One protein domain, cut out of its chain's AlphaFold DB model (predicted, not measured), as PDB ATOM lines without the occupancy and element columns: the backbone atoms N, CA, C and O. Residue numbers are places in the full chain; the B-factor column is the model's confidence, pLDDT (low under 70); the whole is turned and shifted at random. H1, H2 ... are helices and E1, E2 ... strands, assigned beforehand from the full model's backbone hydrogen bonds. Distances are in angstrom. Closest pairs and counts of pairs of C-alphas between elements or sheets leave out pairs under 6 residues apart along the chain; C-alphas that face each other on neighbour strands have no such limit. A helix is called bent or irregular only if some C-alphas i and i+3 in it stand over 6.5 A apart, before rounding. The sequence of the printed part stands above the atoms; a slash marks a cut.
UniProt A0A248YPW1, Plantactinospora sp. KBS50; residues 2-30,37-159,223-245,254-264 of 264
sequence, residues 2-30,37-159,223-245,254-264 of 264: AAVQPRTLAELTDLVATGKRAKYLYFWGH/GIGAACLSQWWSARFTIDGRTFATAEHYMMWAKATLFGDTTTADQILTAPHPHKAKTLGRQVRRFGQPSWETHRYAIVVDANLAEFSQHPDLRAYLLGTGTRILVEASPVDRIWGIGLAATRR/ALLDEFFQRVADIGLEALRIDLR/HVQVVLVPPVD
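AT A GLANCE: This is residues 2 to 30, 37 to 159, 223 to 245 and 254 to 264 of the 264 residues of a protein of Plantactinospora sp. KBS50 (UniProt A0A248YPW1). Three short helices, H3, H4 and H5, stand side by side as a triangle, and the long, kinked helix H6 crosses H3 on its other side, with the small hairpin of E2 and E3 near H3 and H6. Toward the opposite end of the longest axis lie a loose group of H2, H7 and the small parallel sheet of E1 and E4, and beyond it H1; H8 is loosely beside H6. The 186 printed residues have eight named helices and four named strands, in the order H1 E1 H2 E2 E3 H3 H4 H5 H6 H7 E4 H8, and the class is mostly helix. The whole is compact, with a radius of gyration of the C-alphas of 16.9 A and spans of 52 by 37 by 36 A.

IN THESE COORDINATES: H1, residues 9 to 17, begins at C-alpha 9 at (113.230, 96.553, 85.377). E1 is residues 24 to 27, H2 40 to 43, E2 51 to 53 and E3 56 to 58. H3, residues 61 to 72, is 16.2 A long; H4 is residues 76 to 83 and H5 88 to 95. H6, residues 103 to 124, is 30.8 A long and irregular: C-alphas 108 and 111 are 7.2 A apart, with a kink of 40 degrees near residue 110. H7 is residues 126 to 134 and E4 139 to 142. H8, residues 223 to 234, is 16.6 A long and ends at C-alpha 234 at (108.091, 70.191, 94.716).

HOW THE PARTS SIT: H3 is the hub. It touches H4 at a shallow tilt of 7 degrees, opposite ways, a helical hairpin with closest C-alphas Trp 67 and Ala 79, 4.7 A. It touches H5 at a shallow tilt of 11 degrees, the same way, with Met 66 and Gly 95 closest, C-alphas 4.9 A apart. It touches H6 at a steep tilt of 41 degrees, opposite ways, closest at the C-alphas of Ala 61 and Ala 117, 5.1 A. E2 and E3, a hairpin, are antiparallel, with N 53 and O 56 at 2.9 A. E1 and E4 are parallel, with N 25 and O 139 at 2.8 A. H6 and H8 are close but not clearly touching, C-alphas 119 and 232 being closest at 7.6 A. H1 and H6 are apart. Every O i to N i+4 pair is within hydrogen-bond range in H1, H3, H4, H5, H7 and H8, and 16 of 18 in H6; H2 is too short for such a pair.

THE WHOLE: The C-alphas of Ala 2 and Thr 77, the two farthest apart, are 52.9 A apart. The printed part has three cuts: across the first, C-alphas 30 and 37 are 12.2 A apart; across the second, C-alphas 159 and 223 are 44.2 A apart; and across the third, C-alphas 245 and 254 are 15.7 A apart. Of the links printed whole, none is long. Mean pLDDT of the printed part is 71.7; 74 residues are under 70, among them 223 to 245 and 254 to 264.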
ATOM      1  N   ALA A   2     125.144  85.281  73.703       42.56
ATOM      2  CA  ALA A   2     123.743  85.088  74.070       42.56
ATOM      3  C   ALA A   2     123.027  86.450  74.128       42.56
ATOM      4  O   ALA A   2     123.609  87.444  74.570       42.56
ATOM      5  N   ALA A   3     121.790  86.515  73.634       50.94
ATOM      6  CA  ALA A   3     120.979  87.720  73.751       50.94
ATOM      7  C   ALA A   3     120.811  88.055  75.239       50.94
ATOM      8  O   ALA A   3     120.348  87.212  76.003       50.94
ATOM      9  N   VAL A   4     121.193  89.271  75.644       51.69
ATOM     10  CA  VAL A   4     120.926  89.773  76.999       51.69
ATOM     11  C   VAL A   4     119.413  89.753  77.184       51.69
ATOM     12  O   VAL A   4     118.704  90.451  76.461       51.69
ATOM     13  N   GLN A   5     118.923  88.901  78.079       56.19
ATOM     14  CA  GLN A   5     117.514  88.867  78.451       56.19
ATOM     15  C   GLN A   5     117.372  89.744  79.683       56.19
ATOM     16  O   GLN A   5     118.018  89.440  80.685       56.19
ATOM     17  N   PRO A   6     116.599  90.834  79.604       52.75
ATOM     18  CA  PRO A   6     116.434  91.700  80.743       52.75
ATOM     19  C   PRO A   6     115.617  90.943  81.763       52.75
ATOM     20  O   PRO A   6     114.519  90.465  81.470       52.75
ATOM     21  N   ARG A   7     116.194  90.802  82.938       51.88
ATOM     22  CA  ARG A   7     115.544  90.155  84.039       51.88
ATOM     23  C   ARG A   7     115.024  91.229  84.949       51.88
ATOM     24  O   ARG A   7     113.844  91.255  85.088       51.88
ATOM     25  N   THR A   8     115.736  92.214  85.463       51.69
ATOM     26  CA  THR A   8     115.065  93.283  86.248       51.69
ATOM     27  C   THR A   8     114.429  94.401  85.396       51.69
ATOM     28  O   THR A   8     114.683  94.521  84.195       51.69
ATOM     29  N   LEU A   9     113.624  95.286  86.011       52.03
ATOM     30  CA  LEU A   9     113.230  96.553  85.377       52.03
ATOM     31  C   LEU A   9     114.462  97.373  84.987       52.03
ATOM     32  O   LEU A   9     114.506  97.923  83.890       52.03
ATOM     33  N   ALA A  10     115.447  97.467  85.878       51.19
ATOM     34  CA  ALA A  10     116.676  98.196  85.599       51.19
ATOM     35  C   ALA A  10     117.338  97.642  84.328       51.19
ATOM     36  O   ALA A  10     117.539  98.383  83.374       51.19
ATOM     37  N   GLU A  11     117.497  96.322  84.234       55.50
ATOM     38  CA  GLU A  11     118.041  95.678  83.037       55.50
ATOM     39  C   GLU A  11     117.178  95.867  81.789       55.50
ATOM     40  O   GLU A  11     117.725  96.059  80.708       55.50
ATOM     41  N   LEU A  12     115.841  95.821  81.890       59.38
ATOM     42  CA  LEU A  12     114.976  96.130  80.745       59.38
ATOM     43  C   LEU A  12     115.188  97.569  80.289       59.38
ATOM     44  O   LEU A  12     115.277  97.828  79.090       59.38
ATOM     45  N   THR A  13     115.253  98.494  81.240       58.34
ATOM     46  CA  THR A  13     115.449  99.917  80.980       58.34
ATOM     47  C   THR A  13     116.794 100.142  80.312       58.34
ATOM     48  O   THR A  13     116.840 100.794  79.273       58.34
ATOM     49  N   ASP A  14     117.855  99.527  80.824       61.53
ATOM     50  CA  ASP A  14     119.207  99.599  80.275       61.53
ATOM     51  C   ASP A  14     119.292  98.940  78.895       61.53
ATOM     52  O   ASP A  14     119.887  99.474  77.956       61.53
ATOM     53  N   LEU A  15     118.633  97.798  78.712       64.56
ATOM     54  CA  LEU A  15     118.550  97.109  77.429       64.56
ATOM     55  C   LEU A  15     117.838  97.972  76.382       64.56
ATOM     56  O   LEU A  15     118.316  98.105  75.256       64.56
ATOM     57  N   VAL A  16     116.726  98.604  76.749       62.72
ATOM     58  CA  VAL A  16     115.999  99.527  75.868       62.72
ATOM     59  C   VAL A  16     116.812 100.803  75.619       62.72
ATOM     60  O   VAL A  16     116.867 101.274  74.482       62.72
ATOM     61  N   ALA A  17     117.488 101.339  76.639       65.62
ATOM     62  CA  ALA A  17     118.330 102.532  76.545       65.62
ATOM     63  C   ALA A  17     119.553 102.312  75.641       65.62
ATOM     64  O   ALA A  17     119.935 103.208  74.892       65.62
ATOM     65  N   THR A  18     120.109 101.099  75.632       74.31
ATOM     66  CA  THR A  18     121.197 100.678  74.728       74.31
ATOM     67  C   THR A  18     120.714 100.333  73.311       74.31
ATOM     68  O   THR A  18     121.486  99.841  72.489       74.31
ATOM     69  N   GLY A  19     119.438 100.585  72.990       67.88
ATOM     70  CA  GLY A  19     118.861 100.394  71.657       67.88
ATOM     71  C   GLY A  19     118.531  98.941  71.301       67.88
ATOM     72  O   GLY A  19     118.084  98.667  70.181       67.88
ATOM     73  N   LYS A  20     118.715  98.001  72.235       69.06
ATOM     74  CA  LYS A  20     118.336  96.595  72.060       69.06
ATOM     75  C   LYS A  20     116.821  96.433  72.226       69.06
ATOM     76  O   LYS A  20     116.133  97.252  72.831       69.06
ATOM     77  N   ARG A  21     116.271  95.367  71.635       66.00
ATOM     78  CA  ARG A  21     114.823  95.108  71.613       66.00
ATOM     79  C   ARG A  21     114.463  93.905  72.470       66.00
ATOM     80  O   ARG A  21     114.982  92.818  72.236       66.00
ATOM     81  N   ALA A  22     113.504  94.089  73.372       66.38
ATOM     82  CA  ALA A  22     112.828  92.993  74.053       66.38
ATOM     83  C   ALA A  22     111.603  92.510  73.255       66.38
ATOM     84  O   ALA A  22     110.992  93.274  72.498       66.38
ATOM     85  N   LYS A  23     111.248  91.230  73.414       69.38
ATOM     86  CA  LYS A  23     110.015  90.658  72.857       69.38
ATOM     87  C   LYS A  23     108.922  90.710  73.921       69.38
ATOM     88  O   LYS A  23     109.145  90.270  75.041       69.38
ATOM     89  N   TYR A  24     107.746  91.192  73.542       71.31
ATOM     90  CA  TYR A  24     106.598  91.322  74.436       71.31
ATOM     91  C   TYR A  24     105.474  90.379  74.004       71.31
ATOM     92  O   TYR A  24     105.227  90.219  72.805       71.31
ATOM     93  N   LEU A  25     104.784  89.788  74.977       71.81
ATOM     94  CA  LEU A  25     103.511  89.099  74.796       71.81
ATOM     95  C   LEU A  25     102.437  89.881  75.548       71.81
ATOM     96  O   LEU A  25     102.381  89.863  76.774       71.81
ATOM     97  N   TYR A  26     101.592  90.579  74.799       75.88
ATOM     98  CA  TYR A  26     100.462  91.302  75.368       75.88
ATOM     99  C   TYR A  26      99.278  90.357  75.538       75.88
ATOM    100  O   TYR A  26      98.920  89.647  74.596       75.88
ATOM    101  N   PHE A  27      98.645  90.394  76.704       77.69
ATOM    102  CA  PHE A  27      97.428  89.644  76.980       77.69
ATOM    103  C   PHE A  27      96.389  90.522  77.670       77.69
ATOM    104  O   PHE A  27      96.722  91.417  78.443       77.69
ATOM    105  N   TRP A  28      95.120  90.296  77.346       76.88
ATOM    106  CA  TRP A  28      93.980  90.928  77.998       76.88
ATOM    107  C   TRP A  28      92.713  90.125  77.697       76.88
ATOM    108  O   TRP A  28      92.589  89.536  76.622       76.88
ATOM    109  N   GLY A  29      91.768  90.127  78.636       83.88
ATOM    110  CA  GLY A  29      90.586  89.271  78.590       83.88
ATOM    111  C   GLY A  29      90.855  87.871  79.147       83.88
ATOM    112  O   GLY A  29      91.963  87.562  79.568       83.88
ATOM    113  N   HIS A  30      89.810  87.046  79.170       82.38
ATOM    114  CA  HIS A  30      89.801  85.733  79.832       82.38
ATOM    115  C   HIS A  30      89.092  84.651  79.003       82.38
ATOM    116  O   HIS A  30      88.789  83.575  79.505       82.38
ATOM    117  N   GLY A  37      90.815  75.896  72.918       86.12
ATOM    118  CA  GLY A  37      92.222  75.770  73.299       86.12
ATOM    119  C   GLY A  37      92.760  76.920  74.154       86.12
ATOM    120  O   GLY A  37      92.020  77.792  74.620       86.12
ATOM    121  N   ILE A  38      94.075  76.904  74.370       88.06
ATOM    122  CA  ILE A  38      94.772  77.855  75.240       88.06
ATOM    123  C   ILE A  38      95.398  78.966  74.407       88.06
ATOM    124  O   ILE A  38      96.136  78.727  73.451       88.06
ATOM    125  N   GLY A  39      95.120  80.203  74.801       87.12
ATOM    126  CA  GLY A  39      95.741  81.398  74.243       87.12
ATOM    127  C   GLY A  39      96.216  82.340  75.339       87.12
ATOM    128  O   GLY A  39      96.103  82.040  76.522       87.12
ATOM    129  N   ALA A  40      96.692  83.524  74.950       80.06
ATOM    130  CA  ALA A  40      97.310  84.478  75.876       80.06
ATOM    131  C   ALA A  40      96.380  84.915  77.025       80.06
ATOM    132  O   ALA A  40      96.854  85.283  78.093       80.06
ATOM    133  N   ALA A  41      95.062  84.831  76.825       85.56
ATOM    134  CA  ALA A  41      94.059  85.096  77.851       85.56
ATOM    135  C   ALA A  41      94.163  84.171  79.080       85.56
ATOM    136  O   ALA A  41      93.684  84.555  80.142       85.56
ATOM    137  N   CYS A  42      94.816  83.005  78.973       84.06
ATOM    138  CA  CYS A  42      95.053  82.131  80.125       84.06
ATOM    139  C   CYS A  42      96.041  82.695  81.151       84.06
ATOM    140  O   CYS A  42      96.090  82.226  82.275       84.06
ATOM    141  N   LEU A  43      96.801  83.729  80.784       82.06
ATOM    142  CA  LEU A  43      97.684  84.447  81.703       82.06
ATOM    143  C   LEU A  43      96.907  85.442  82.589       82.06
ATOM    144  O   LEU A  43      97.468  86.051  83.498       82.06
ATOM    145  N   SER A  44      95.619  85.661  82.303       86.25
ATOM    146  CA  SER A  44      94.764  86.547  83.089       86.25
ATOM    147  C   SER A  44      94.270  85.854  84.353       86.25
ATOM    148  O   SER A  44      93.771  84.739  84.297       86.25
ATOM    149  N   GLN A  45      94.234  86.591  85.467       85.00
ATOM    150  CA  GLN A  45      93.686  86.113  86.748       85.00
ATOM    151  C   GLN A  45      92.174  85.795  86.700       85.00
ATOM    152  O   GLN A  45      91.577  85.295  87.657       85.00
ATOM    153  N   TRP A  46      91.528  86.169  85.595       91.31
ATOM    154  CA  TRP A  46      90.116  85.935  85.310       91.31
ATOM    155  C   TRP A  46      89.887  84.686  84.458       91.31
ATOM    156  O   TRP A  46      88.731  84.359  84.190       91.31
ATOM    157  N   TRP A  47      90.955  84.017  84.012       89.94
ATOM    158  CA  TRP A  47      90.852  82.754  83.301       89.94
ATOM    159  C   TRP A  47      90.151  81.709  84.173       89.94
ATOM    160  O   TRP A  47      90.364  81.629  85.383       89.94
ATOM    161  N   SER A  48      89.249  80.942  83.560       93.31
ATOM    162  CA  SER A  48      88.470  79.937  84.277       93.31
ATOM    163  C   SER A  48      89.248  78.631  84.350       93.31
ATOM    164  O   SER A  48      89.114  77.766  83.488       93.31
ATOM    165  N   ALA A  49      90.048  78.502  85.404       91.00
ATOM    166  CA  ALA A  49      90.768  77.289  85.753       91.00
ATOM    167  C   ALA A  49      90.644  77.053  87.260       91.00
ATOM    168  O   ALA A  49      91.141  77.826  88.076       91.00
ATOM    169  N   ARG A  50      89.922  75.991  87.639       97.00
ATOM    170  CA  ARG A  50      89.701  75.660  89.051       97.00
ATOM    171  C   ARG A  50      90.959  75.074  89.664       97.00
ATOM    172  O   ARG A  50      91.469  74.093  89.141       97.00
ATOM    173  N   PHE A  51      91.403  75.607  90.790       94.31
ATOM    174  CA  PHE A  51      92.538  75.065  91.537       94.31
ATOM    175  C   PHE A  51      92.236  75.042  93.034       94.31
ATOM    176  O   PHE A  51      91.324  75.725  93.507       94.31
ATOM    177  N   THR A  52      92.995  74.239  93.773       96.88
ATOM    178  CA  THR A  52      92.817  74.030  95.214       96.88
ATOM    179  C   THR A  52      94.038  74.511  95.991       96.88
ATOM    180  O   THR A  52      95.160  74.170  95.629       96.88
ATOM    181  N   ILE A  53      93.828  75.264  97.071       91.44
ATOM    182  CA  ILE A  53      94.862  75.636  98.052       91.44
ATOM    183  C   ILE A  53      94.317  75.303  99.442       91.44
ATOM    184  O   ILE A  53      93.195  75.690  99.769       91.44
ATOM    185  N   ASP A  54      95.080  74.552 100.240       92.31
ATOM    186  CA  ASP A  54      94.727  74.157 101.614       92.31
ATOM    187  C   ASP A  54      93.299  73.592 101.743       92.31
ATOM    188  O   ASP A  54      92.503  74.009 102.590       92.31
ATOM    189  N   GLY A  55      92.944  72.678 100.832       94.31
ATOM    190  CA  GLY A  55      91.633  72.021 100.784       94.31
ATOM    191  C   GLY A  55      90.470  72.899 100.303       94.31
ATOM    192  O   GLY A  55      89.332  72.438 100.306       94.31
ATOM    193  N   ARG A  56      90.720  74.148  99.881       96.44
ATOM    194  CA  ARG A  56      89.699  75.060  99.337       96.44
ATOM    195  C   ARG A  56      89.855  75.228  97.837       96.44
ATOM    196  O   ARG A  56      90.938  75.558  97.362       96.44
ATOM    197  N   THR A  57      88.756  75.056  97.110       97.56
ATOM    198  CA  THR A  57      88.712  75.186  95.649       97.56
ATOM    199  C   THR A  57      88.286  76.590  95.239       97.56
ATOM    200  O   THR A  57      87.257  77.090  95.693       97.56
ATOM    201  N   PHE A  58      89.030  77.199  94.321       97.81
ATOM    202  CA  PHE A  58      88.763  78.526  93.771       97.81
ATOM    203  C   PHE A  58      88.457  78.427  92.279       97.81
ATOM    204  O   PHE A  58      89.077  77.644  91.565       97.81
ATOM    205  N   ALA A  59      87.491  79.213  91.795       97.19
ATOM    206  CA  ALA A  59      87.092  79.182  90.387       97.19
ATOM    207  C   ALA A  59      88.101  79.856  89.441       97.19
ATOM    208  O   ALA A  59      88.179  79.472  88.276       97.19
ATOM    209  N   THR A  60      88.822  80.869  89.934       95.94
ATOM    210  CA  THR A  60      89.875  81.615  89.223       95.94
ATOM    211  C   THR A  60      90.867  82.200  90.239       95.94
ATOM    212  O   THR A  60      90.520  82.337  91.419       95.94
ATOM    213  N   ALA A  61      92.042  82.661  89.795       90.19
ATOM    214  CA  ALA A  61      92.988  83.368  90.663       90.19
ATOM    215  C   ALA A  61      92.400  84.640  91.307       90.19
ATOM    216  O   ALA A  61      92.669  84.927  92.472       90.19
ATOM    217  N   GLU A  62      91.518  85.367  90.609       94.25
ATOM    218  CA  GLU A  62      90.774  86.501  91.188       94.25
ATOM    219  C   GLU A  62      89.928  86.089  92.412       94.25
ATOM    220  O   GLU A  62      89.860  86.847  93.382       94.25
ATOM    221  N   HIS A  63      89.315  84.895  92.412       98.19
ATOM    222  CA  HIS A  63      88.553  84.412  93.573       98.19
ATOM    223  C   HIS A  63      89.470  84.201  94.775       98.19
ATOM    224  O   HIS A  63      89.161  84.693  95.859       98.19
ATOM    225  N   TYR A  64      90.616  83.543  94.576       97.50
ATOM    226  CA  TYR A  64      91.609  83.377  95.637       97.50
ATOM    227  C   TYR A  64      92.116  84.728  96.145       97.50
ATOM    228  O   TYR A  64      92.094  84.978  97.346       97.50
ATOM    229  N   MET A  65      92.494  85.641  95.243       94.06
ATOM    230  CA  MET A  65      93.020  86.956  95.612       94.06
ATOM    231  C   MET A  65      92.031  87.741  96.485       94.06
ATOM    232  O   MET A  65      92.421  88.333  97.493       94.06
ATOM    233  N   MET A  66      90.747  87.754  96.118       97.81
ATOM    234  CA  MET A  66      89.727  88.469  96.887       97.81
ATOM    235  C   MET A  66      89.363  87.740  98.186       97.81
ATOM    236  O   MET A  66      89.133  88.402  99.198       97.81
ATOM    237  N   TRP A  67      89.352  86.404  98.197       98.50
ATOM    238  CA  TRP A  67      89.131  85.610  99.408       98.50
ATOM    239  C   TRP A  67      90.260  85.816 100.426       98.50
ATOM    240  O   TRP A  67      90.000  86.089 101.598       98.50
ATOM    241  N   ALA A  68      91.512  85.773  99.970       97.56
ATOM    242  CA  ALA A  68      92.689  86.023 100.793       97.56
ATOM    243  C   ALA A  68      92.688  87.462 101.323       97.56
ATOM    244  O   ALA A  68      92.972  87.691 102.496       97.56
ATOM    245  N   LYS A  69      92.270  88.435 100.499       96.81
ATOM    246  CA  LYS A  69      92.042  89.817 100.942       96.81
ATOM    247  C   LYS A  69      91.004  89.896 102.064       96.81
ATOM    248  O   LYS A  69      91.257  90.554 103.066       96.81
ATOM    249  N   ALA A  70      89.843  89.262 101.909       98.12
ATOM    250  CA  ALA A  70      88.801  89.261 102.936       98.12
ATOM    251  C   ALA A  70      89.296  88.614 104.241       98.12
ATOM    252  O   ALA A  70      89.120  89.175 105.320       98.12
ATOM    253  N   THR A  71      90.006  87.491 104.122       97.88
ATOM    254  CA  THR A  71      90.608  86.765 105.248       97.88
ATOM    255  C   THR A  71      91.658  87.610 105.975       97.88
ATOM    256  O   THR A  71      91.622  87.698 107.200       97.88
ATOM    257  N   LEU A  72      92.526  88.316 105.238       96.50
ATOM    258  CA  LEU A  72      93.553  89.212 105.788       96.50
ATOM    259  C   LEU A  72      92.966  90.307 106.694       96.50
ATOM    260  O   LEU A  72      93.603  90.711 107.663       96.50
ATOM    261  N   PHE A  73      91.755  90.784 106.395       97.19
ATOM    262  CA  PHE A  73      91.066  91.814 107.182       97.19
ATOM    263  C   PHE A  73      89.987  91.253 108.126       97.19
ATOM    264  O   PHE A  73      89.219  92.017 108.716       97.19
ATOM    265  N   GLY A  74      89.944  89.928 108.310       97.69
ATOM    266  CA  GLY A  74      89.024  89.253 109.227       97.69
ATOM    267  C   GLY A  74      87.556  89.292 108.793       97.69
ATOM    268  O   GLY A  74      86.663  89.151 109.628       97.69
ATOM    269  N   ASP A  75      87.281  89.507 107.506       98.00
ATOM    270  CA  ASP A  75      85.931  89.560 106.951       98.00
ATOM    271  C   ASP A  75      85.489  88.192 106.411       98.00
ATOM    272  O   ASP A  75      85.378  87.977 105.201       98.00
ATOM    273  N   THR A  76      85.240  87.253 107.326       97.12
ATOM    274  CA  THR A  76      84.862  85.868 106.996       97.12
ATOM    275  C   THR A  76      83.577  85.786 106.174       97.12
ATOM    276  O   THR A  76      83.512  85.033 105.211       97.12
ATOM    277  N   THR A  77      82.591  86.638 106.467       98.00
ATOM    278  CA  THR A  77      81.334  86.709 105.706       98.00
ATOM    279  C   THR A  77      81.576  87.016 104.228       98.00
ATOM    280  O   THR A  77      81.035  86.337 103.357       98.00
ATOM    281  N   THR A  78      82.403  88.022 103.927       98.12
ATOM    282  CA  THR A  78      82.746  88.355 102.537       98.12
ATOM    283  C   THR A  78      83.602  87.257 101.905       98.12
ATOM    284  O   THR A  78      83.426  86.954 100.726       98.12
ATOM    285  N   ALA A  79      84.491  86.618 102.674       98.00
ATOM    286  CA  ALA A  79      85.296  85.493 102.202       98.00
ATOM    287  C   ALA A  79      84.416  84.317 101.726       98.00
ATOM    288  O   ALA A  79      84.598  83.838 100.605       98.00
ATOM    289  N   ASP A  80      83.409  83.917 102.505       97.62
ATOM    290  CA  ASP A  80      82.485  82.828 102.149       97.62
ATOM    291  C   ASP A  80      81.644  83.163 100.903       97.62
ATOM    292  O   ASP A  80      81.411  82.320 100.028       97.62
ATOM    293  N   GLN A  81      81.240  84.430 100.763       98.31
ATOM    294  CA  GLN A  81      80.549  84.910  99.563       98.31
ATOM    295  C   GLN A  81      81.451  84.900  98.323       98.31
ATOM    296  O   GLN A  81      80.970  84.679  97.213       98.31
ATOM    297  N   ILE A  82      82.753  85.150  98.487       98.31
ATOM    298  CA  ILE A  82      83.715  85.112  97.383       98.31
ATOM    299  C   ILE A  82      83.939  83.674  96.917       98.31
ATOM    300  O   ILE A  82      83.953  83.449  95.712       98.31
ATOM    301  N   LEU A  83      84.050  82.706  97.832       96.19
ATOM    302  CA  LEU A  83      84.206  81.285  97.483       96.19
ATOM    303  C   LEU A  83      83.056  80.762  96.615       96.19
ATOM    304  O   LEU A  83      83.270  79.948  95.722       96.19
ATOM    305  N   THR A  84      81.844  81.253  96.864       96.38
ATOM    306  CA  THR A  84      80.625  80.832  96.159       96.38
ATOM    307  C   THR A  84      80.247  81.740  94.984       96.38
ATOM    308  O   THR A  84      79.225  81.522  94.332       96.38
ATOM    309  N   ALA A  85      81.056  82.760  94.677       97.69
ATOM    310  CA  ALA A  85      80.766  83.686  93.592       97.69
ATOM    311  C   ALA A  85      80.815  82.973  92.222       97.69
ATOM    312  O   ALA A  85      81.778  82.272  91.920       97.69
ATOM    313  N   PRO A  86      79.821  83.182  91.337       95.75
ATOM    314  CA  PRO A  86      79.756  82.465  90.061       95.75
ATOM    315  C   PRO A  86      80.712  83.015  88.994       95.75
ATOM    316  O   PRO A  86      80.843  82.428  87.923       95.75
ATOM    317  N   HIS A  87      81.325  84.181  89.224       96.31
ATOM    318  CA  HIS A  87      82.105  84.884  88.209       96.31
ATOM    319  C   HIS A  87      83.181  85.775  88.854       96.31
ATOM    320  O   HIS A  87      82.875  86.458  89.841       96.31
ATOM    321  N   PRO A  88      84.396  85.894  88.270       93.44
ATOM    322  CA  PRO A  88      85.479  86.720  88.822       93.44
ATOM    323  C   PRO A  88      85.082  88.190  89.014       93.44
ATOM    324  O   PRO A  88      85.470  88.824  89.988       93.44
ATOM    325  N   HIS A  89      84.213  88.731  88.155       93.81
ATOM    326  CA  HIS A  89      83.635  90.068  88.360       93.81
ATOM    327  C   HIS A  89      82.883  90.203  89.699       93.81
ATOM    328  O   HIS A  89      82.998  91.229  90.377       93.81
ATOM    329  N   LYS A  90      82.109  89.184  90.100       97.06
ATOM    330  CA  LYS A  90      81.387  89.189  91.379       97.06
ATOM    331  C   LYS A  90      82.367  89.064  92.546       97.06
ATOM    332  O   LYS A  90      82.239  89.843  93.485       97.06
ATOM    333  N   ALA A  91      83.377  88.197  92.442       97.12
ATOM    334  CA  ALA A  91      84.460  88.107  93.425       97.12
ATOM    335  C   ALA A  91      85.187  89.452  93.603       97.12
ATOM    336  O   ALA A  91      85.297  89.942  94.723       97.12
ATOM    337  N   LYS A  92      85.576  90.122  92.507       93.00
ATOM    338  CA  LYS A  92      86.197  91.461  92.533       93.00
ATOM    339  C   LYS A  92      85.289  92.515  93.161       93.00
ATOM    340  O   LYS A  92      85.753  93.382  93.899       93.00
ATOM    341  N   THR A  93      83.986  92.449  92.882       95.44
ATOM    342  CA  THR A  93      82.990  93.357  93.473       95.44
ATOM    343  C   THR A  93      82.902  93.169  94.987       95.44
ATOM    344  O   THR A  93      82.968  94.152  95.718       95.44
ATOM    345  N   LEU A  94      82.825  91.924  95.462       96.69
ATOM    346  CA  LEU A  94      82.835  91.595  96.891       96.69
ATOM    347  C   LEU A  94      84.162  91.995  97.551       96.69
ATOM    348  O   LEU A  94      84.176  92.616  98.607       96.69
ATOM    349  N   GLY A  95      85.289  91.769  96.876       95.25
ATOM    350  CA  GLY A  95      86.613  92.180  97.341       95.25
ATOM    351  C   GLY A  95      86.791  93.695  97.517       95.25
ATOM    352  O   GLY A  95      87.652  94.138  98.286       95.25
ATOM    353  N   ARG A  96      85.981  94.522  96.839       93.62
ATOM    354  CA  ARG A  96      85.911  95.980  97.069       93.62
ATOM    355  C   ARG A  96      85.106  96.351  98.317       93.62
ATOM    356  O   ARG A  96      85.268  97.459  98.808       93.62
ATOM    357  N   GLN A  97      84.267  95.442  98.807       94.31
ATOM    358  CA  GLN A  97      83.381  95.628  99.959       94.31
ATOM    359  C   GLN A  97      83.955  95.031 101.255       94.31
ATOM    360  O   GLN A  97      83.300  95.103 102.290       94.31
ATOM    361  N   VAL A  98      85.173  94.472 101.210       97.06
ATOM    362  CA  VAL A  98      85.859  93.898 102.377       97.06
ATOM    363  C   VAL A  98      85.904  94.904 103.522       97.06
ATOM    364  O   VAL A  98      86.448  96.006 103.396       97.06
ATOM    365  N   ARG A  99      85.338  94.503 104.659       94.62
ATOM    366  CA  ARG A  99      85.320  95.289 105.891       94.62
ATOM    367  C   ARG A  99      86.730  95.417 106.459       94.62
ATOM    368  O   ARG A  99      87.566  94.539 106.276       94.62
ATOM    369  N   ARG A 100      86.984  96.516 107.182       94.62
ATOM    370  CA  ARG A 100      88.273  96.796 107.856       94.62
ATOM    371  C   ARG A 100      89.480  96.822 106.907       94.62
ATOM    372  O   ARG A 100      90.613  96.622 107.334       94.62
ATOM    373  N   PHE A 101      89.238  97.087 105.625       94.00
ATOM    374  CA  PHE A 101      90.279  97.161 104.613       94.00
ATOM    375  C   PHE A 101      91.310  98.255 104.930       94.00
ATOM    376  O   PHE A 101      90.963  99.423 105.092       94.00
ATOM    377  N   GLY A 102      92.588  97.873 104.949       91.25
ATOM    378  CA  GLY A 102      93.722  98.783 105.090       91.25
ATOM    379  C   GLY A 102      94.651  98.703 103.883       91.25
ATOM    380  O   GLY A 102      95.335  97.696 103.699       91.25
ATOM    381  N   GLN A 103      94.721  99.775 103.087       87.50
ATOM    382  CA  GLN A 103      95.548  99.829 101.873       87.50
ATOM    383  C   GLN A 103      97.030  99.474 102.121       87.50
ATOM    384  O   GLN A 103      97.529  98.625 101.388       87.50
ATOM    385  N   PRO A 104      97.732 100.009 103.145       86.06
ATOM    386  CA  PRO A 104      99.155  99.699 103.343       86.06
ATOM    387  C   PRO A 104      99.411  98.220 103.659       86.06
ATOM    388  O   PRO A 104     100.342  97.606 103.136       86.06
ATOM    389  N   SER A 105      98.537  97.616 104.473       83.88
ATOM    390  CA  SER A 105      98.596  96.177 104.749       83.88
ATOM    391  C   SER A 105      98.332  95.380 103.472       83.88
ATOM    392  O   SER A 105      99.083  94.468 103.141       83.88
ATOM    393  N   TRP A 106      97.325  95.767 102.687       87.44
ATOM    394  CA  TRP A 106      97.047  95.104 101.417       87.44
ATOM    395  C   TRP A 106      98.223  95.186 100.444       87.44
ATOM    396  O   TRP A 106      98.569  94.185  99.833       87.44
ATOM    397  N   GLU A 107      98.876  96.337 100.315       80.12
ATOM    398  CA  GLU A 107     100.047  96.499  99.445       80.12
ATOM    399  C   GLU A 107     101.219  95.609  99.856       80.12
ATOM    400  O   GLU A 107     101.900  95.078  98.980       80.12
ATOM    401  N   THR A 108     101.385  95.383 101.160       80.81
ATOM    402  CA  THR A 108     102.413  94.491 101.712       80.81
ATOM    403  C   THR A 108     102.151  93.019 101.364       80.81
ATOM    404  O   THR A 108     103.093  92.283 101.090       80.81
ATOM    405  N   HIS A 109     100.885  92.583 101.330       82.75
ATOM    406  CA  HIS A 109     100.528  91.160 101.201       82.75
ATOM    407  C   HIS A 109     100.047  90.743  99.803       82.75
ATOM    408  O   HIS A 109     100.208  89.587  99.414       82.75
ATOM    409  N   ARG A 110      99.455  91.660  99.025       80.50
ATOM    410  CA  ARG A 110      98.762  91.338  97.761       80.50
ATOM    411  C   ARG A 110      99.636  90.629  96.742       80.50
ATOM    412  O   ARG A 110      99.123  89.874  95.929       80.50
ATOM    413  N   TYR A 111     100.936  90.913  96.758       74.25
ATOM    414  CA  TYR A 111     101.870  90.322  95.816       74.25
ATOM    415  C   TYR A 111     102.014  88.821  96.063       74.25
ATOM    416  O   TYR A 111     101.735  88.043  95.157       74.25
ATOM    417  N   ALA A 112     102.372  88.422  97.288       76.62
ATOM    418  CA  ALA A 112     102.525  87.013  97.653       76.62
ATOM    419  C   ALA A 112     101.231  86.234  97.378       76.62
ATOM    420  O   ALA A 112     101.263  85.207  96.716       76.62
ATOM    421  N   ILE A 113     100.085  86.821  97.737       82.69
ATOM    422  CA  ILE A 113      98.758  86.255  97.464       82.69
ATOM    423  C   ILE A 113      98.543  85.981  95.966       82.69
ATOM    424  O   ILE A 113      98.055  84.919  95.591       82.69
ATOM    425  N   VAL A 114      98.882  86.922  95.081       80.31
ATOM    426  CA  VAL A 114      98.726  86.693  93.635       80.31
ATOM    427  C   VAL A 114      99.698  85.630  93.136       80.31
ATOM    428  O   VAL A 114      99.329  84.826  92.282       80.31
ATOM    429  N   VAL A 115     100.920  85.585  93.663       78.12
ATOM    430  CA  VAL A 115     101.879  84.544  93.286       78.12
ATOM    431  C   VAL A 115     101.381  83.162  93.708       78.12
ATOM    432  O   VAL A 115     101.387  82.264  92.870       78.12
ATOM    433  N   ASP A 116     100.876  83.000  94.931       79.75
ATOM    434  CA  ASP A 116     100.313  81.732  95.411       79.75
ATOM    435  C   ASP A 116      99.177  81.241  94.507       79.75
ATOM    436  O   ASP A 116      99.135  80.069  94.132       79.75
ATOM    437  N   ALA A 117      98.291  82.157  94.096       81.88
ATOM    438  CA  ALA A 117      97.199  81.855  93.175       81.88
ATOM    439  C   ALA A 117      97.722  81.314  91.839       81.88
ATOM    440  O   ALA A 117      97.277  80.271  91.370       81.88
ATOM    441  N   ASN A 118      98.695  82.012  91.244       80.81
ATOM    442  CA  ASN A 118      99.267  81.615  89.961       80.81
ATOM    443  C   ASN A 118     100.038  80.297  90.076       80.81
ATOM    444  O   ASN A 118      99.912  79.444  89.204       80.81
ATOM    445  N   LEU A 119     100.813  80.088  91.140       78.38
ATOM    446  CA  LEU A 119     101.521  78.825  91.345       78.38
ATOM    447  C   LEU A 119     100.545  77.654  91.459       78.38
ATOM    448  O   LEU A 119     100.739  76.634  90.800       78.38
ATOM    449  N   ALA A 120      99.478  77.800  92.242       79.19
ATOM    450  CA  ALA A 120      98.461  76.766  92.366       79.19
ATOM    451  C   ALA A 120      97.726  76.518  91.039       79.19
ATOM    452  O   ALA A 120      97.547  75.366  90.650       79.19
ATOM    453  N   GLU A 121      97.358  77.577  90.316       83.31
ATOM    454  CA  GLU A 121      96.704  77.471  89.009       83.31
ATOM    455  C   GLU A 121      97.608  76.761  87.987       83.31
ATOM    456  O   GLU A 121      97.261  75.706  87.464       83.31
ATOM    457  N   PHE A 122      98.816  77.261  87.740       79.94
ATOM    458  CA  PHE A 122      99.695  76.690  86.717       79.94
ATOM    459  C   PHE A 122     100.297  75.330  87.106       79.94
ATOM    460  O   PHE A 122     100.685  74.571  86.221       79.94
ATOM    461  N   SER A 123     100.376  74.976  88.393       80.50
ATOM    462  CA  SER A 123     100.812  73.629  88.805       80.50
ATOM    463  C   SER A 123      99.738  72.566  88.593       80.50
ATOM    464  O   SER A 123     100.061  71.441  88.217       80.50
ATOM    465  N   GLN A 124      98.466  72.924  88.787       87.25
ATOM    466  CA  GLN A 124      97.336  71.995  88.696       87.25
ATOM    467  C   GLN A 124      96.781  71.853  87.272       87.25
ATOM    468  O   GLN A 124      96.024  70.921  87.010       87.25
ATOM    469  N   HIS A 125      97.187  72.727  86.345       83.88
ATOM    470  CA  HIS A 125      96.764  72.717  84.940       83.88
ATOM    471  C   HIS A 125      97.974  72.559  84.000       83.88
ATOM    472  O   HIS A 125      98.603  73.554  83.622       83.88
ATOM    473  N   PRO A 126      98.356  71.318  83.622       84.19
ATOM    474  CA  PRO A 126      99.568  71.048  82.835       84.19
ATOM    475  C   PRO A 126      99.619  71.750  81.473       84.19
ATOM    476  O   PRO A 126     100.692  72.096  80.984       84.19
ATOM    477  N   ASP A 127      98.463  71.956  80.865       85.06
ATOM    478  CA  ASP A 127      98.268  72.627  79.588       85.06
ATOM    479  C   ASP A 127      98.506  74.146  79.708       85.06
ATOM    480  O   ASP A 127      99.239  74.727  78.900       85.06
ATOM    481  N   LEU A 128      97.997  74.780  80.771       81.62
ATOM    482  CA  LEU A 128      98.315  76.167  81.121       81.62
ATOM    483  C   LEU A 128      99.801  76.327  81.451       81.62
ATOM    484  O   LEU A 128     100.441  77.273  80.983       81.62
ATOM    485  N   ARG A 129     100.375  75.376  82.203       79.81
ATOM    486  CA  ARG A 129     101.814  75.332  82.511       79.81
ATOM    487  C   ARG A 129     102.646  75.314  81.237       79.81
ATOM    488  O   ARG A 129     103.579  76.101  81.095       79.81
ATOM    489  N   ALA A 130     102.289  74.440  80.298       76.00
ATOM    490  CA  ALA A 130     102.966  74.322  79.015       76.00
ATOM    491  C   ALA A 130     102.861  75.618  78.200       76.00
ATOM    492  O   ALA A 130     103.854  76.039  77.606       76.00
ATOM    493  N   TYR A 131     101.704  76.289  78.211       81.06
ATOM    494  CA  TYR A 131     101.555  77.591  77.559       81.06
ATOM    495  C   TYR A 131     102.472  78.645  78.181       81.06
ATOM    496  O   TYR A 131     103.198  79.320  77.447       81.06
ATOM    497  N   LEU A 132     102.476  78.757  79.516       78.00
ATOM    498  CA  LEU A 132     103.331  79.689  80.247       78.00
ATOM    499  C   LEU A 132     104.804  79.453  79.904       78.00
ATOM    500  O   LEU A 132     105.472  80.392  79.482       78.00
ATOM    501  N   LEU A 133     105.285  78.210  79.992       75.62
ATOM    502  CA  LEU A 133     106.662  77.846  79.642       75.62
ATOM    503  C   LEU A 133     106.978  78.126  78.163       75.62
ATOM    504  O   LEU A 133     108.024  78.687  77.838       75.62
ATOM    505  N   GLY A 134     106.033  77.842  77.264       72.50
ATOM    506  CA  GLY A 134     106.145  78.114  75.829       72.50
ATOM    507  C   GLY A 134     106.232  79.602  75.466       72.50
ATOM    508  O   GLY A 134     106.661  79.951  74.357       72.50
ATOM    509  N   THR A 135     105.889  80.515  76.384       70.81
ATOM    510  CA  THR A 135     106.125  81.952  76.173       70.81
ATOM    511  C   THR A 135     107.617  82.292  76.118       70.81
ATOM    512  O   THR A 135     107.984  83.280  75.464       70.81
ATOM    513  N   GLY A 136     108.480  81.435  76.680       72.19
ATOM    514  CA  GLY A 136     109.930  81.588  76.702       72.19
ATOM    515  C   GLY A 136     110.346  82.928  77.305       72.19
ATOM    516  O   GLY A 136     109.746  83.427  78.246       72.19
ATOM    517  N   THR A 137     111.329  83.590  76.704       66.06
ATOM    518  CA  THR A 137     111.889  84.839  77.249       66.06
ATOM    519  C   THR A 137     111.065  86.097  76.927       66.06
ATOM    520  O   THR A 137     111.597  87.209  76.900       66.06
ATOM    521  N   ARG A 138     109.783  85.950  76.571       68.94
ATOM    522  CA  ARG A 138     108.919  87.099  76.272       68.94
ATOM    523  C   ARG A 138     108.498  87.768  77.574       68.94
ATOM    524  O   ARG A 138     108.108  87.106  78.524       68.94
ATOM    525  N   ILE A 139     108.490  89.094  77.576       68.88
ATOM    526  CA  ILE A 139     107.933  89.874  78.680       68.88
ATOM    527  C   ILE A 139     106.414  89.810  78.572       68.88
ATOM    528  O   ILE A 139     105.843  90.269  77.575       68.88
ATOM    529  N   LEU A 140     105.773  89.232  79.582       72.50
ATOM    530  CA  LEU A 140     104.321  89.152  79.670       72.50
ATOM    531  C   LEU A 140     103.771  90.506  80.112       72.50
ATOM    532  O   LEU A 140     104.214  91.069  81.109       72.50
ATOM    533  N   VAL A 141     102.825  91.044  79.347       69.25
ATOM    534  CA  VAL A 141     102.259  92.368  79.595       69.25
ATOM    535  C   VAL A 141     100.744  92.276  79.637       69.25
ATOM    536  O   VAL A 141     100.099  92.107  78.599       69.25
ATOM    537  N   GLU A 142     100.175  92.450  80.829       73.06
ATOM    538  CA  GLU A 142      98.729  92.580  80.978       73.06
ATOM    539  C   GLU A 142      98.278  93.936  80.411       73.06
ATOM    540  O   GLU A 142      98.413  94.998  81.021       73.06
ATOM    541  N   ALA A 143      97.733  93.909  79.201       71.94
ATOM    542  CA  ALA A 143      97.308  95.072  78.433       71.94
ATOM    543  C   ALA A 143      95.858  95.467  78.750       71.94
ATOM    544  O   ALA A 143      95.021  95.638  77.857       71.94
ATOM    545  N   SER A 144      95.559  95.576  80.047       70.31
ATOM    546  CA  SER A 144      94.257  96.005  80.542       70.31
ATOM    547  C   SER A 144      94.156  97.535  80.546       70.31
ATOM    548  O   SER A 144      94.942  98.192  81.226       70.31
ATOM    549  N   PRO A 145      93.183  98.147  79.842       66.75
ATOM    550  CA  PRO A 145      92.972  99.597  79.884       66.75
ATOM    551  C   PRO A 145      92.314 100.076  81.188       66.75
ATOM    552  O   PRO A 145      92.299 101.272  81.472       66.75
ATOM    553  N   VAL A 146      91.744  99.152  81.964       67.00
ATOM    554  CA  VAL A 146      90.930  99.439  83.157       67.00
ATOM    555  C   VAL A 146      91.574  98.960  84.455       67.00
ATOM    556  O   VAL A 146      91.086  99.296  85.531       67.00
ATOM    557  N   ASP A 147      92.663  98.195  84.370       61.09
ATOM    558  CA  ASP A 147      93.451  97.776  85.523       61.09
ATOM    559  C   ASP A 147      94.821  98.444  85.449       61.09
ATOM    560  O   ASP A 147      95.558  98.244  84.488       61.09
ATOM    561  N   ARG A 148      95.122  99.279  86.446       60.31
ATOM    562  CA  ARG A 148      96.445  99.891  86.614       60.31
ATOM    563  C   ARG A 148      97.258  99.189  87.687       60.31
ATOM    564  O   ARG A 148      98.467  99.343  87.708       60.31
ATOM    565  N   ILE A 149      96.623  98.420  88.570       61.00
ATOM    566  CA  ILE A 149      97.344  97.728  89.636       61.00
ATOM    567  C   ILE A 149      98.161  96.613  89.002       61.00
ATOM    568  O   ILE A 149      99.371  96.627  89.161       61.00
ATOM    569  N   TRP A 150      97.518  95.744  88.219       63.41
ATOM    570  CA  TRP A 150      98.153  94.581  87.589       63.41
ATOM    571  C   TRP A 150      98.447  94.781  86.094       63.41
ATOM    572  O   TRP A 150      99.413  94.225  85.580       63.41
ATOM    573  N   GLY A 151      97.682  95.652  85.418       53.56
ATOM    574  CA  GLY A 151      97.841  95.958  83.994       53.56
ATOM    575  C   GLY A 151      98.481  97.313  83.679       53.56
ATOM    576  O   GLY A 151      98.469  98.250  84.474       53.56
ATOM    577  N   ILE A 152      99.021  97.468  82.469       63.59
ATOM    578  CA  ILE A 152      99.722  98.700  82.048       63.59
ATOM    579  C   ILE A 152      98.798  99.908  81.791       63.59
ATOM    580  O   ILE A 152      99.260 100.949  81.325       63.59
ATOM    581  N   GLY A 153      97.487  99.785  82.025       62.12
ATOM    582  CA  GLY A 153      96.517 100.851  81.766       62.12
ATOM    583  C   GLY A 153      96.311 101.181  80.282       62.12
ATOM    584  O   GLY A 153      95.752 102.232  79.964       62.12
ATOM    585  N   LEU A 154      96.752 100.312  79.365       63.12
ATOM    586  CA  LEU A 154      96.663 100.488  77.912       63.12
ATOM    587  C   LEU A 154      96.131  99.217  77.251       63.12
ATOM    588  O   LEU A 154      96.561  98.120  77.589       63.12
ATOM    589  N   ALA A 155      95.244  99.373  76.266       65.88
ATOM    590  CA  ALA A 155      94.701  98.251  75.503       65.88
ATOM    591  C   ALA A 155      95.738  97.636  74.543       65.88
ATOM    592  O   ALA A 155      96.504  98.357  73.895       65.88
ATOM    593  N   ALA A 156      95.671  96.312  74.358       61.06
ATOM    594  CA  ALA A 156      96.411  95.573  73.329       61.06
ATOM    595  C   ALA A 156      95.892  95.895  71.915       61.06
ATOM    596  O   ALA A 156      95.274  95.071  71.246       61.06
ATOM    597  N   THR A 157      96.106  97.111  71.417       49.59
ATOM    598  CA  THR A 157      95.874  97.387  69.992       49.59
ATOM    599  C   THR A 157      97.046  96.851  69.167       49.59
ATOM    600  O   THR A 157      98.198  96.888  69.603       49.59
ATOM    601  N   ARG A 158      96.782  96.406  67.924       37.31
ATOM    602  CA  ARG A 158      97.753  95.872  66.929       37.31
ATOM    603  C   ARG A 158      98.903  96.849  66.559       37.31
ATOM    604  O   ARG A 158      99.693  96.587  65.660       37.31
ATOM    605  N   ARG A 159      99.006  97.980  67.266       35.47
ATOM    606  CA  ARG A 159     100.022  99.039  67.193       35.47
ATOM    607  C   ARG A 159     100.842  99.196  68.484       35.47
ATOM    608  O   ARG A 159     101.489 100.219  68.664       35.47
ATOM    609  N   ALA A 223     111.570  82.934 106.205       27.94
ATOM    610  CA  ALA A 223     110.879  81.657 106.410       27.94
ATOM    611  C   ALA A 223     109.758  81.407 105.377       27.94
ATOM    612  O   ALA A 223     109.636  80.302 104.857       27.94
ATOM    613  N   LEU A 224     108.988  82.447 105.029       29.69
ATOM    614  CA  LEU A 224     107.968  82.377 103.974       29.69
ATOM    615  C   LEU A 224     108.587  82.167 102.584       29.69
ATOM    616  O   LEU A 224     107.995  81.503 101.740       29.69
ATOM    617  N   LEU A 225     109.779  82.723 102.349       32.50
ATOM    618  CA  LEU A 225     110.523  82.558 101.101       32.50
ATOM    619  C   LEU A 225     111.092  81.148 100.945       32.50
ATOM    620  O   LEU A 225     111.009  80.590  99.856       32.50
ATOM    621  N   ASP A 226     111.629  80.562 102.012       34.00
ATOM    622  CA  ASP A 226     112.178  79.206 101.979       34.00
ATOM    623  C   ASP A 226     111.067  78.162 101.753       34.00
ATOM    624  O   ASP A 226     111.213  77.276 100.912       34.00
ATOM    625  N   GLU A 227     109.908  78.320 102.406       35.41
ATOM    626  CA  GLU A 227     108.724  77.480 102.168       35.41
ATOM    627  C   GLU A 227     108.180  77.640 100.737       35.41
ATOM    628  O   GLU A 227     107.797  76.670 100.083       35.41
ATOM    629  N   PHE A 228     108.201  78.862 100.212       38.72
ATOM    630  CA  PHE A 228     107.817  79.181  98.843       38.72
ATOM    631  C   PHE A 228     108.748  78.545  97.796       38.72
ATOM    632  O   PHE A 228     108.269  77.950  96.832       38.72
ATOM    633  N   PHE A 229     110.070  78.620  97.984       38.59
ATOM    634  CA  PHE A 229     111.031  77.971  97.088       38.59
ATOM    635  C   PHE A 229     110.932  76.449  97.135       38.59
ATOM    636  O   PHE A 229     111.054  75.812  96.090       38.59
ATOM    637  N   GLN A 230     110.657  75.879  98.312       38.62
ATOM    638  CA  GLN A 230     110.407  74.449  98.455       38.62
ATOM    639  C   GLN A 230     109.135  74.038  97.697       38.62
ATOM    640  O   GLN A 230     109.183  73.134  96.872       38.62
ATOM    641  N   ARG A 231     108.034  74.786  97.849       41.09
ATOM    642  CA  ARG A 231     106.779  74.545  97.113       41.09
ATOM    643  C   ARG A 231     106.929  74.692  95.597       41.09
ATOM    644  O   ARG A 231     106.294  73.948  94.863       41.09
ATOM    645  N   VAL A 232     107.752  75.633  95.123       39.03
ATOM    646  CA  VAL A 232     108.095  75.807  93.696       39.03
ATOM    647  C   VAL A 232     108.924  74.630  93.173       39.03
ATOM    648  O   VAL A 232     108.734  74.207  92.028       39.03
ATOM    649  N   ALA A 233     109.817  74.083  93.998       39.56
ATOM    650  CA  ALA A 233     110.608  72.915  93.644       39.56
ATOM    651  C   ALA A 233     109.763  71.631  93.583       39.56
ATOM    652  O   ALA A 233     109.807  70.914  92.586       39.56
ATOM    653  N   ASP A 234     108.896  71.412  94.573       38.69
ATOM    654  CA  ASP A 234     108.091  70.191  94.716       38.69
ATOM    655  C   ASP A 234     107.081  69.964  93.565       38.69
ATOM    656  O   ASP A 234     106.654  68.838  93.314       38.69
ATOM    657  N   ILE A 235     106.714  71.015  92.822       39.09
ATOM    658  CA  ILE A 235     105.797  70.964  91.661       39.09
ATOM    659  C   ILE A 235     106.518  70.938  90.299       39.09
ATOM    660  O   ILE A 235     105.887  71.130  89.256       39.09
ATOM    661  N   GLY A 236     107.843  70.735  90.280       32.34
ATOM    662  CA  GLY A 236     108.638  70.697  89.046       32.34
ATOM    663  C   GLY A 236     108.742  72.053  88.339       32.34
ATOM    664  O   GLY A 236     108.984  72.118  87.132       32.34
ATOM    665  N   LEU A 237     108.543  73.146  89.083       40.38
ATOM    666  CA  LEU A 237     108.763  74.520  88.636       40.38
ATOM    667  C   LEU A 237     110.114  75.060  89.137       40.38
ATOM    668  O   LEU A 237     110.320  76.266  89.140       40.38
ATOM    669  N   GLU A 238     111.065  74.195  89.498       39.22
ATOM    670  CA  GLU A 238     112.418  74.543  89.980       39.22
ATOM    671  C   GLU A 238     113.140  75.588  89.116       39.22
ATOM    672  O   GLU A 238     113.924  76.415  89.594       39.22
ATOM    673  N   ALA A 239     112.845  75.570  87.820       34.53
ATOM    674  CA  ALA A 239     113.418  76.482  86.855       34.53
ATOM    675  C   ALA A 239     112.726  77.879  86.892       34.53
ATOM    676  O   ALA A 239     113.378  78.893  86.642       34.53
ATOM    677  N   LEU A 240     111.458  77.984  87.320       35.03
ATOM    678  CA  LEU A 240     110.802  79.227  87.768       35.03
ATOM    679  C   LEU A 240     111.315  79.589  89.162       35.03
ATOM    680  O   LEU A 240     110.560  79.749  90.116       35.03
ATOM    681  N   ARG A 241     112.625  79.763  89.321       34.88
ATOM    682  CA  ARG A 241     113.081  80.405  90.547       34.88
ATOM    683  C   ARG A 241     112.451  81.833  90.509       34.88
ATOM    684  O   ARG A 241     112.484  82.483  89.466       34.88
ATOM    685  N   ILE A 242     111.851  82.317  91.598       34.88
ATOM    686  CA  ILE A 242     111.239  83.661  91.766       34.88
ATOM    687  C   ILE A 242     112.016  84.347  92.893       34.88
ATOM    688  O   ILE A 242     112.267  83.700  93.885       34.88
ATOM    689  N   ASP A 243     112.572  85.549  92.738       30.02
ATOM    690  CA  ASP A 243     113.329  86.190  93.836       30.02
ATOM    691  C   ASP A 243     112.489  87.357  94.367       30.02
ATOM    692  O   ASP A 243     111.601  87.852  93.678       30.02
ATOM    693  N   LEU A 244     112.616  87.648  95.654       31.47
ATOM    694  CA  LEU A 244     111.659  88.440  96.415       31.47
ATOM    695  C   LEU A 244     112.461  89.303  97.376       31.47
ATOM    696  O   LEU A 244     112.840  88.871  98.464       31.47
ATOM    697  N   ARG A 245     112.730  90.543  96.962       26.55
ATOM    698  CA  ARG A 245     113.201  91.581  97.878       26.55
ATOM    699  C   ARG A 245     112.214  92.742  97.905       26.55
ATOM    700  O   ARG A 245     111.782  93.182  96.838       26.55
ATOM    701  N   HIS A 254     101.346 101.081  92.903       23.33
ATOM    702  CA  HIS A 254     101.577 100.160  91.769       23.33
ATOM    703  C   HIS A 254     102.548  98.996  92.061       23.33
ATOM    704  O   HIS A 254     103.699  99.191  92.422       23.33
ATOM    705  N   VAL A 255     102.048  97.762  91.919       23.89
ATOM    706  CA  VAL A 255     102.806  96.501  92.030       23.89
ATOM    707  C   VAL A 255     102.301  95.599  90.911       23.89
ATOM    708  O   VAL A 255     101.119  95.278  90.917       23.89
ATOM    709  N   GLN A 256     103.165  95.198  89.973       31.75
ATOM    710  CA  GLN A 256     102.801  94.315  88.856       31.75
ATOM    711  C   GLN A 256     103.609  93.019  88.886       31.75
ATOM    712  O   GLN A 256     104.827  93.036  89.059       31.75
ATOM    713  N   VAL A 257     102.900  91.898  88.735       28.38
ATOM    714  CA  VAL A 257     103.431  90.528  88.697       28.38
ATOM    715  C   VAL A 257     103.820  90.193  87.259       28.38
ATOM    716  O   VAL A 257     103.015  90.340  86.344       28.38
ATOM    717  N   VAL A 258     105.058  89.736  87.065       30.56
ATOM    718  CA  VAL A 258     105.576  89.249  85.779       30.56
ATOM    719  C   VAL A 258     106.092  87.831  86.005       30.56
ATOM    720  O   VAL A 258     107.095  87.639  86.688       30.56
ATOM    721  N   LEU A 259     105.398  86.838  85.448       30.58
ATOM    722  CA  LEU A 259     105.872  85.455  85.397       30.58
ATOM    723  C   LEU A 259     106.766  85.319  84.161       30.58
ATOM    724  O   LEU A 259     106.291  85.483  83.041       30.58
ATOM    725  N   VAL A 260     108.059  85.064  84.347       29.45
ATOM    726  CA  VAL A 260     108.977  84.763  83.238       29.45
ATOM    727  C   VAL A 260     109.373  83.300  83.360       29.45
ATOM    728  O   VAL A 260     109.999  82.945  84.361       29.45
ATOM    729  N   PRO A 261     109.022  82.436  82.396       25.25
ATOM    730  CA  PRO A 261     109.477  81.064  82.431       25.25
ATOM    731  C   PRO A 261     110.987  80.980  82.124       25.25
ATOM    732  O   PRO A 261     111.527  81.783  81.355       25.25
ATOM    733  N   PRO A 262     111.679  79.998  82.702       24.72
ATOM    734  CA  PRO A 262     113.069  79.675  82.391       24.72
ATOM    735  C   PRO A 262     113.236  79.078  80.990       24.72
ATOM    736  O   PRO A 262     112.318  78.474  80.439       24.72
ATOM    737  N   VAL A 263     114.454  79.193  80.460       29.78
ATOM    738  CA  VAL A 263     114.990  78.323  79.405       29.78
ATOM    739  C   VAL A 263     116.383  77.893  79.869       29.78
ATOM    740  O   VAL A 263     117.136  78.775  80.285       29.78
ATOM    741  N   ASP A 264     116.615  76.577  79.834       28.61
ATOM    742  CA  ASP A 264     117.847  75.783  80.015       28.61
ATOM    743  C   ASP A 264     119.078  76.447  80.664       28.61
ATOM    744  O   ASP A 264     119.691  77.362  80.061       28.61
TER     745      ASP A 264